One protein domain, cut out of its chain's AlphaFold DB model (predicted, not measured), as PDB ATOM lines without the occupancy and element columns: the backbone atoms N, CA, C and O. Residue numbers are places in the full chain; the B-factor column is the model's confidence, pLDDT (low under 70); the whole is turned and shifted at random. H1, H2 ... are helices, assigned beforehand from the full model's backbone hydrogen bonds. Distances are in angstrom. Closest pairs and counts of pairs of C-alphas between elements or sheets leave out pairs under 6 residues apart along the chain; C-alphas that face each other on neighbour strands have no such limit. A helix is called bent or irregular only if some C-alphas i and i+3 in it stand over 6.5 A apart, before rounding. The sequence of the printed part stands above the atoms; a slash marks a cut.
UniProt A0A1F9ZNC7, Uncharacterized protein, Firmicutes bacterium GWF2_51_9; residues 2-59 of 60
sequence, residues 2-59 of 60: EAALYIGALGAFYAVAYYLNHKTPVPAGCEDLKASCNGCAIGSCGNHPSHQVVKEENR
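What this domain is: This is residues 2 to 59 of the 60 residues of an uncharacterized protein of Firmicutes bacterium GWF2_51_9 (UniProt A0A1F9ZNC7). The model is an open V: one long helix, H1, sticks out as a lone arm, and a strung-out stretch from its end leads to a small head of looped chain round the short helix H2, with H3 following and its residues 53 to 57 sticking out from the head. The printed part has 58 residues with three named helices, in the order H1, H2, H3, and no named strand; the class is all helix. The whole is extended, with a radius of gyration of the C-alphas of 16.3 A, and flat, with spans of 44 by 32 by 17 A.

Where its parts are: Find C-alpha 2 at (1.659, 39.862, -46.989); from there H1, residues 2 to 23, runs 32.0 A to C-alpha 23 at (18.633, 17.374, -31.812). Past residues 24 to 37, look for H2 at residues 38 to 41. H3, residues 49 to 57, runs 13.7 A and ends at C-alpha 57 at (25.698, 11.107, -64.250); it is neither bent nor irregular, but only just: C-alphas 51 and 54 are 6.0 A apart.

How they stand to each other: H1 touches no helix and is apart from both H2 and H3. H2 and H3 are close but not clearly touching; their closest C-alphas, those of Ala 41 and Pro 49, are 7.4 A apart. In H1 every O i to N i+4 pair is within hydrogen-bond range. In H3 it is 1 of 5, beside 2 of 6 O i to N i+3 pairs; H2 is too short for an O i to N i+4 pair.

The domain as a whole: The two C-alphas farthest apart, those of Glu 2 and Gly 29, are 45.7 A apart. Residues 2 to 26 and 53 to 59 stand free. The link from H1 to H2 is long, with 14 residues, and that from H2 to H3 is short, with 7. The printed part has no cut. Its mean pLDDT is 78.4; look for values under 70 at residues 33 to 36, 38 to 41, 43 and 52 to 59.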
ATOM      1  N   GLU A   2       1.980  41.305 -47.064       85.56
ATOM      2  CA  GLU A   2       1.659  39.862 -46.989       85.56
ATOM      3  C   GLU A   2       2.836  38.917 -47.283       85.56
ATOM      4  O   GLU A   2       3.166  38.064 -46.468       85.56
ATOM      5  N   ALA A   3       3.534  39.099 -48.410       90.69
ATOM      6  CA  ALA A   3       4.658  38.234 -48.779       90.69
ATOM      7  C   ALA A   3       5.787  38.228 -47.730       90.69
ATOM      8  O   ALA A   3       6.389  37.189 -47.490       90.69
ATOM      9  N   ALA A   4       6.046  39.360 -47.066       94.19
ATOM     10  CA  ALA A   4       7.063  39.439 -46.020       94.19
ATOM     11  C   ALA A   4       6.648  38.659 -44.763       94.19
ATOM     12  O   ALA A   4       7.493  38.014 -44.147       94.19
ATOM     13  N   LEU A   5       5.353  38.659 -44.419       95.75
ATOM     14  CA  LEU A   5       4.817  37.844 -43.324       95.75
ATOM     15  C   LEU A   5       4.934  36.350 -43.640       95.75
ATOM     16  O   LEU A   5       5.402  35.591 -42.795       95.75
ATOM     17  N   TYR A   6       4.590  35.933 -44.862       96.38
ATOM     18  CA  TYR A   6       4.736  34.535 -45.282       96.38
ATOM     19  C   TYR A   6       6.198  34.085 -45.308       96.38
ATOM     20  O   TYR A   6       6.516  33.018 -44.789       96.38
ATOM     21  N   ILE A   7       7.104  34.899 -45.859       97.44
ATOM     22  CA  ILE A   7       8.541  34.591 -45.875       97.44
ATOM     23  C   ILE A   7       9.089  34.518 -44.445       97.44
ATOM     24  O   ILE A   7       9.822  33.584 -44.121       97.44
ATOM     25  N   GLY A   8       8.695  35.448 -43.571       98.00
ATOM     26  CA  GLY A   8       9.071  35.428 -42.158       98.00
ATOM     27  C   GLY A   8       8.575  34.169 -41.439       98.00
ATOM     28  O   GLY A   8       9.352  33.509 -40.750       98.00
ATOM     29  N   ALA A   9       7.312  33.790 -41.651       97.88
ATOM     30  CA  ALA A   9       6.720  32.591 -41.063       97.88
ATOM     31  C   ALA A   9       7.410  31.306 -41.547       97.88
ATOM     32  O   ALA A   9       7.764  30.455 -40.730       97.88
ATOM     33  N   LEU A  10       7.662  31.180 -42.854       98.19
ATOM     34  CA  LEU A  10       8.373  30.034 -43.425       98.19
ATOM     35  C   LEU A  10       9.823  29.958 -42.932       98.19
ATOM     36  O   LEU A  10      10.297  28.873 -42.601       98.19
ATOM     37  N   GLY A  11      10.510  31.099 -42.830       98.19
ATOM     38  CA  GLY A  11      11.869  31.169 -42.293       98.19
ATOM     39  C   GLY A  11      11.942  30.736 -40.827       98.19
ATOM     40  O   GLY A  11      12.789  29.919 -40.467       98.19
ATOM     41  N   ALA A  12      11.020  31.220 -39.991       98.12
ATOM     42  CA  ALA A  12      10.935  30.820 -38.587       98.12
ATOM     43  C   ALA A  12      10.603  29.328 -38.438       98.12
ATOM     44  O   ALA A  12      11.258  28.621 -37.671       98.12
ATOM     45  N   PHE A  13       9.636  28.830 -39.213       98.38
ATOM     46  CA  PHE A  13       9.278  27.413 -39.229       98.38
ATOM     47  C   PHE A  13      10.473  26.536 -39.623       98.38
ATOM     48  O   PHE A  13      10.781  25.565 -38.931       98.38
ATOM     49  N   TYR A  14      11.193  26.911 -40.684       97.44
ATOM     50  CA  TYR A  14      12.394  26.205 -41.122       97.44
ATOM     51  C   TYR A  14      13.487  26.206 -40.048       97.44
ATOM     52  O   TYR A  14      14.069  25.159 -39.775       97.44
ATOM     53  N   ALA A  15      13.744  27.345 -39.398       98.00
ATOM     54  CA  ALA A  15      14.751  27.440 -38.343       98.00
ATOM     55  C   ALA A  15      14.430  26.515 -37.154       98.00
ATOM     56  O   ALA A  15      15.316  25.813 -36.658       98.00
ATOM     57  N   VAL A  16      13.163  26.462 -36.731       97.69
ATOM     58  CA  VAL A  16      12.711  25.553 -35.665       97.69
ATOM     59  C   VAL A  16      12.861  24.096 -36.095       97.69
ATOM     60  O   VAL A  16      13.443  23.300 -35.358       97.69
ATOM     61  N   ALA A  17      12.392  23.746 -37.294       96.81
ATOM     62  CA  ALA A  17      12.521  22.393 -37.825       96.81
ATOM     63  C   ALA A  17      13.993  21.963 -37.924       96.81
ATOM     64  O   ALA A  17      14.342  20.864 -37.505       96.81
ATOM     65  N   TYR A  18      14.873  22.848 -38.397       95.50
ATOM     66  CA  TYR A  18      16.313  22.614 -38.484       95.50
ATOM     67  C   TYR A  18      16.942  22.354 -37.110       95.50
ATOM     68  O   TYR A  18      17.725  21.411 -36.958       95.50
ATOM     69  N   TYR A  19      16.584  23.165 -36.109       96.56
ATOM     70  CA  TYR A  19      17.063  23.007 -34.737       96.56
ATOM     71  C   TYR A  19      16.625  21.670 -34.131       96.56
ATOM     72  O   TYR A  19      17.443  20.949 -33.560       96.56
ATOM     73  N   LEU A  20      15.348  21.310 -34.283       95.75
ATOM     74  CA  LEU A  20      14.812  20.044 -33.778       95.75
ATOM     75  C   LEU A  20      15.387  18.835 -34.530       95.75
ATOM     76  O   LEU A  20      15.713  17.824 -33.907       95.75
ATOM     77  N   ASN A  21      15.595  18.953 -35.843       90.62
ATOM     78  CA  ASN A  21      16.238  17.921 -36.653       90.62
ATOM     79  C   ASN A  21      17.668  17.636 -36.162       90.62
ATOM     80  O   ASN A  21      18.026  16.480 -35.979       90.62
ATOM     81  N   HIS A  22      18.452  18.671 -35.843       87.44
ATOM     82  CA  HIS A  22      19.811  18.505 -35.300       87.44
ATOM     83  C   HIS A  22      19.857  17.949 -33.872       87.44
ATOM     84  O   HIS A  22      20.899  17.461 -33.442       87.44
ATOM     85  N   LYS A  23      18.751  18.019 -33.126       88.75
ATOM     86  CA  LYS A  23      18.633  17.374 -31.812       88.75
ATOM     87  C   LYS A  23      18.171  15.928 -31.881       88.75
ATOM     88  O   LYS A  23      18.251  15.234 -30.868       88.75
ATOM     89  N   THR A  24      17.656  15.486 -33.024       86.38
ATOM     90  CA  THR A  24      17.232  14.100 -33.187       86.38
ATOM     91  C   THR A  24      18.488  13.231 -33.150       86.38
ATOM     92  O   THR A  24      19.381  13.441 -33.971       86.38
ATOM     93  N   PRO A  25      18.613  12.308 -32.180       81.69
ATOM     94  CA  PRO A  25      19.816  11.505 -32.044       81.69
ATOM     95  C   PRO A  25      20.014  10.670 -33.305       81.69
ATOM     96  O   PRO A  25      19.085  10.031 -33.803       81.69
ATOM     97  N   VAL A  26      21.243  10.675 -33.810       78.81
ATOM     98  CA  VAL A  26      21.635   9.758 -34.874       78.81
ATOM     99  C   VAL A  26      21.640   8.328 -34.323       78.81
ATOM    100  O   VAL A  26      22.033   8.119 -33.170       78.81
ATOM    101  N   PRO A  27      21.182   7.330 -35.099       75.19
ATOM    102  CA  PRO A  27      21.281   5.944 -34.673       75.19
ATOM    103  C   PRO A  27      22.754   5.562 -34.469       75.19
ATOM    104  O   PRO A  27      23.636   6.043 -35.180       75.19
ATOM    105  N   ALA A  28      23.020   4.702 -33.484       73.44
ATOM    106  CA  ALA A  28      24.379   4.280 -33.152       73.44
ATOM    107  C   ALA A  28      25.077   3.635 -34.367       73.44
ATOM    108  O   ALA A  28      24.498   2.760 -35.016       73.44
ATOM    109  N   GLY A  29      26.310   4.062 -34.671       72.88
ATOM    110  CA  GLY A  29      27.070   3.596 -35.839       72.88
ATOM    111  C   GLY A  29      26.701   4.291 -37.156       72.88
ATOM    112  O   GLY A  29      27.118   3.847 -38.225       72.88
ATOM    113  N   CYS A  30      25.905   5.360 -37.087       75.00
ATOM    114  CA  CYS A  30      25.476   6.177 -38.220       75.00
ATOM    115  C   CYS A  30      25.715   7.673 -37.964       75.00
ATOM    116  O   CYS A  30      24.929   8.513 -38.405       75.00
ATOM    117  N   GLU A  31      26.790   8.011 -37.246       78.56
ATOM    118  CA  GLU A  31      27.235   9.402 -37.082       78.56
ATOM    119  C   GLU A  31      27.584  10.053 -38.428       78.56
ATOM    120  O   GLU A  31      27.277  11.222 -38.661       78.56
ATOM    121  N   ASP A  32      28.123   9.259 -39.352       73.44
ATOM    122  CA  ASP A  32      28.237   9.596 -40.762       73.44
ATOM    123  C   ASP A  32      27.038   9.002 -41.519       73.44
ATOM    124  O   ASP A  32      27.007   7.800 -41.796       73.44
ATOM    125  N   LEU A  33      26.057   9.834 -41.904       66.94
ATOM    126  CA  LEU A  33      24.898   9.453 -42.739       66.94
ATOM    127  C   LEU A  33      25.296   9.141 -44.203       66.94
ATOM    128  O   LEU A  33      24.666   9.592 -45.163       66.94
ATOM    129  N   LYS A  34      26.381   8.394 -44.393       66.75
ATOM    130  CA  LYS A  34      26.832   7.848 -45.671       66.75
ATOM    131  C   LYS A  34      26.248   6.451 -45.871       66.75
ATOM    132  O   LYS A  34      25.771   5.814 -44.937       66.75
ATOM    133  N   ALA A  35      26.360   5.939 -47.093       62.88
ATOM    134  CA  ALA A  35      25.937   4.585 -47.459       62.88
ATOM    135  C   ALA A  35      26.586   3.462 -46.615       62.88
ATOM    136  O   ALA A  35      26.099   2.339 -46.631       62.88
ATOM    137  N   SER A  36      27.663   3.752 -45.874       64.06
ATOM    138  CA  SER A  36      28.291   2.828 -44.919       64.06
ATOM    139  C   SER A  36      27.456   2.579 -43.652       64.06
ATOM    140  O   SER A  36      27.719   1.618 -42.937       64.06
ATOM    141  N   CYS A  37      26.461   3.421 -43.363       70.94
ATOM    142  CA  CYS A  37      25.518   3.231 -42.261       70.94
ATOM    143  C   CYS A  37      24.466   2.164 -42.622       70.94
ATOM    144  O   CYS A  37      23.794   2.274 -43.648       70.94
ATOM    145  N   ASN A  38      24.235   1.185 -41.735       68.25
ATOM    146  CA  ASN A  38      23.219   0.131 -41.919       68.25
ATOM    147  C   ASN A  38      21.802   0.693 -42.155       68.25
ATOM    148  O   ASN A  38      21.048   0.167 -42.967       68.25
ATOM    149  N   GLY A  39      21.444   1.798 -41.494       65.75
ATOM    150  CA  GLY A  39      20.163   2.478 -41.725       65.75
ATOM    151  C   GLY A  39      20.046   3.117 -43.115       65.75
ATOM    152  O   GLY A  39      18.951   3.202 -43.667       65.75
ATOM    153  N   CYS A  40      21.171   3.513 -43.719       67.38
ATOM    154  CA  CYS A  40      21.219   4.028 -45.090       67.38
ATOM    155  C   CYS A  40      21.268   2.912 -46.145       67.38
ATOM    156  O   CYS A  40      21.089   3.206 -47.321       67.38
ATOM    157  N   ALA A  41      21.452   1.647 -45.746       66.44
ATOM    158  CA  ALA A  41      21.311   0.475 -46.617       66.44
ATOM    159  C   ALA A  41      19.838   0.061 -46.835       66.44
ATOM    160  O   ALA A  41      19.548  -0.833 -47.626       66.44
ATOM    161  N   ILE A  42      18.885   0.729 -46.174       73.12
ATOM    162  CA  ILE A  42      17.453   0.559 -46.433       73.12
ATOM    163  C   ILE A  42      17.103   1.317 -47.721       73.12
ATOM    164  O   ILE A  42      17.359   2.515 -47.819       73.12
ATOM    165  N   GLY A  43      16.476   0.652 -48.697       68.75
ATOM    166  CA  GLY A  43      16.195   1.236 -50.021       68.75
ATOM    167  C   GLY A  43      15.316   2.499 -50.017       68.75
ATOM    168  O   GLY A  43      15.357   3.286 -50.962       68.75
ATOM    169  N   SER A  44      14.550   2.729 -48.945       72.94
ATOM    170  CA  SER A  44      13.756   3.950 -48.745       72.94
ATOM    171  C   SER A  44      14.567   5.131 -48.200       72.94
ATOM    172  O   SER A  44      14.045   6.244 -48.129       72.94
ATOM    173  N   CYS A  45      15.816   4.923 -47.778       74.12
ATOM    174  CA  CYS A  45      16.668   5.996 -47.288       74.12
ATOM    175  C   CYS A  45      17.135   6.872 -48.458       74.12
ATOM    176  O   CYS A  45      17.699   6.370 -49.425       74.12
ATOM    177  N   GLY A  46      16.977   8.194 -48.356       72.44
ATOM    178  CA  GLY A  46      17.418   9.125 -49.404       72.44
ATOM    179  C   GLY A  46      18.934   9.128 -49.655       72.44
ATOM    180  O   GLY A  46      19.372   9.525 -50.729       72.44
ATOM    181  N   ASN A  47      19.731   8.646 -48.694       71.75
ATOM    182  CA  ASN A  47      21.182   8.477 -48.832       71.75
ATOM    183  C   ASN A  47      21.591   7.075 -49.308       71.75
ATOM    184  O   ASN A  47      22.790   6.790 -49.379       71.75
ATOM    185  N   HIS A  48      20.624   6.206 -49.628       75.06
ATOM    186  CA  HIS A  48      20.901   4.861 -50.113       75.06
ATOM    187  C   HIS A  48      21.760   4.917 -51.385       75.06
ATOM    188  O   HIS A  48      21.494   5.740 -52.267       75.06
ATOM    189  N   PRO A  49      22.784   4.055 -51.515       72.31
ATOM    190  CA  PRO A  49      23.717   4.093 -52.637       72.31
ATOM    191  C   PRO A  49      23.033   4.018 -54.008       72.31
ATOM    192  O   PRO A  49      23.514   4.644 -54.947       72.31
ATOM    193  N   SER A  50      21.870   3.365 -54.130       73.62
ATOM    194  CA  SER A  50      21.107   3.346 -55.392       73.62
ATOM    195  C   SER A  50      20.626   4.727 -55.856       73.62
ATOM    196  O   SER A  50      20.394   4.908 -57.045       73.62
ATOM    197  N   HIS A  51      20.477   5.700 -54.951       70.06
ATOM    198  CA  HIS A  51      20.087   7.078 -55.287       70.06
ATOM    199  C   HIS A  51      21.291   7.963 -55.642       70.06
ATOM    200  O   HIS A  51      21.117   9.055 -56.179       70.06
ATOM    201  N   GLN A  52      22.516   7.506 -55.358       63.12
ATOM    202  CA  GLN A  52      23.755   8.238 -55.655       63.12
ATOM    203  C   GLN A  52      24.231   7.983 -57.096       63.12
ATOM    204  O   GLN A  52      24.800   8.883 -57.707       63.12
ATOM    205  N   VAL A  53      23.915   6.813 -57.674       59.44
ATOM    206  CA  VAL A  53      24.275   6.444 -59.061       59.44
ATOM    207  C   VAL A  53      23.707   7.438 -60.087       59.44
ATOM    208  O   VAL A  53      24.346   7.737 -61.086       59.44
ATOM    209  N   VAL A  54      22.543   8.033 -59.807       57.91
ATOM    210  CA  VAL A  54      21.885   9.008 -60.700       57.91
ATOM    211  C   VAL A  54      22.478  10.424 -60.569       57.91
ATOM    212  O   VAL A  54      22.337  11.257 -61.467       57.91
ATOM    213  N   LYS A  55      23.143  10.728 -59.444       51.59
ATOM    214  CA  LYS A  55      23.675  12.070 -59.148       51.59
ATOM    215  C   LYS A  55      25.047  12.329 -59.767       51.59
ATOM    216  O   LYS A  55      25.340  13.489 -60.043       51.59
ATOM    217  N   GLU A  56      25.864  11.297 -59.985       52.91
ATOM    218  CA  GLU A  56      27.149  11.457 -60.685       52.91
ATOM    219  C   GLU A  56      26.971  11.615 -62.200       52.91
ATOM    220  O   GLU A  56      27.663  12.435 -62.794       52.91
ATOM    221  N   GLU A  57      25.982  10.955 -62.812       49.41
ATOM    222  CA  GLU A  57      25.698  11.107 -64.250       49.41
ATOM    223  C   GLU A  57      25.182  12.513 -64.623       49.41
ATOM    224  O   GLU A  57      25.436  12.993 -65.718       49.41
ATOM    225  N   ASN A  58      24.531  13.231 -63.697       50.78
ATOM    226  CA  ASN A  58      24.106  14.630 -63.893       50.78
ATOM    227  C   ASN A  58      25.129  15.674 -63.393       50.78
ATOM    228  O   ASN A  58      24.806  16.860 -63.292       50.78
ATOM    229  N   ARG A  59      26.351  15.254 -63.038       50.38
ATOM    230  CA  ARG A  59      27.476  16.136 -62.668       50.38
ATOM    231  C   ARG A  59      28.723  15.850 -63.530       50.38
ATOM    232  O   ARG A  59      29.840  16.104 -63.079       50.38
TER     233      ARG A  59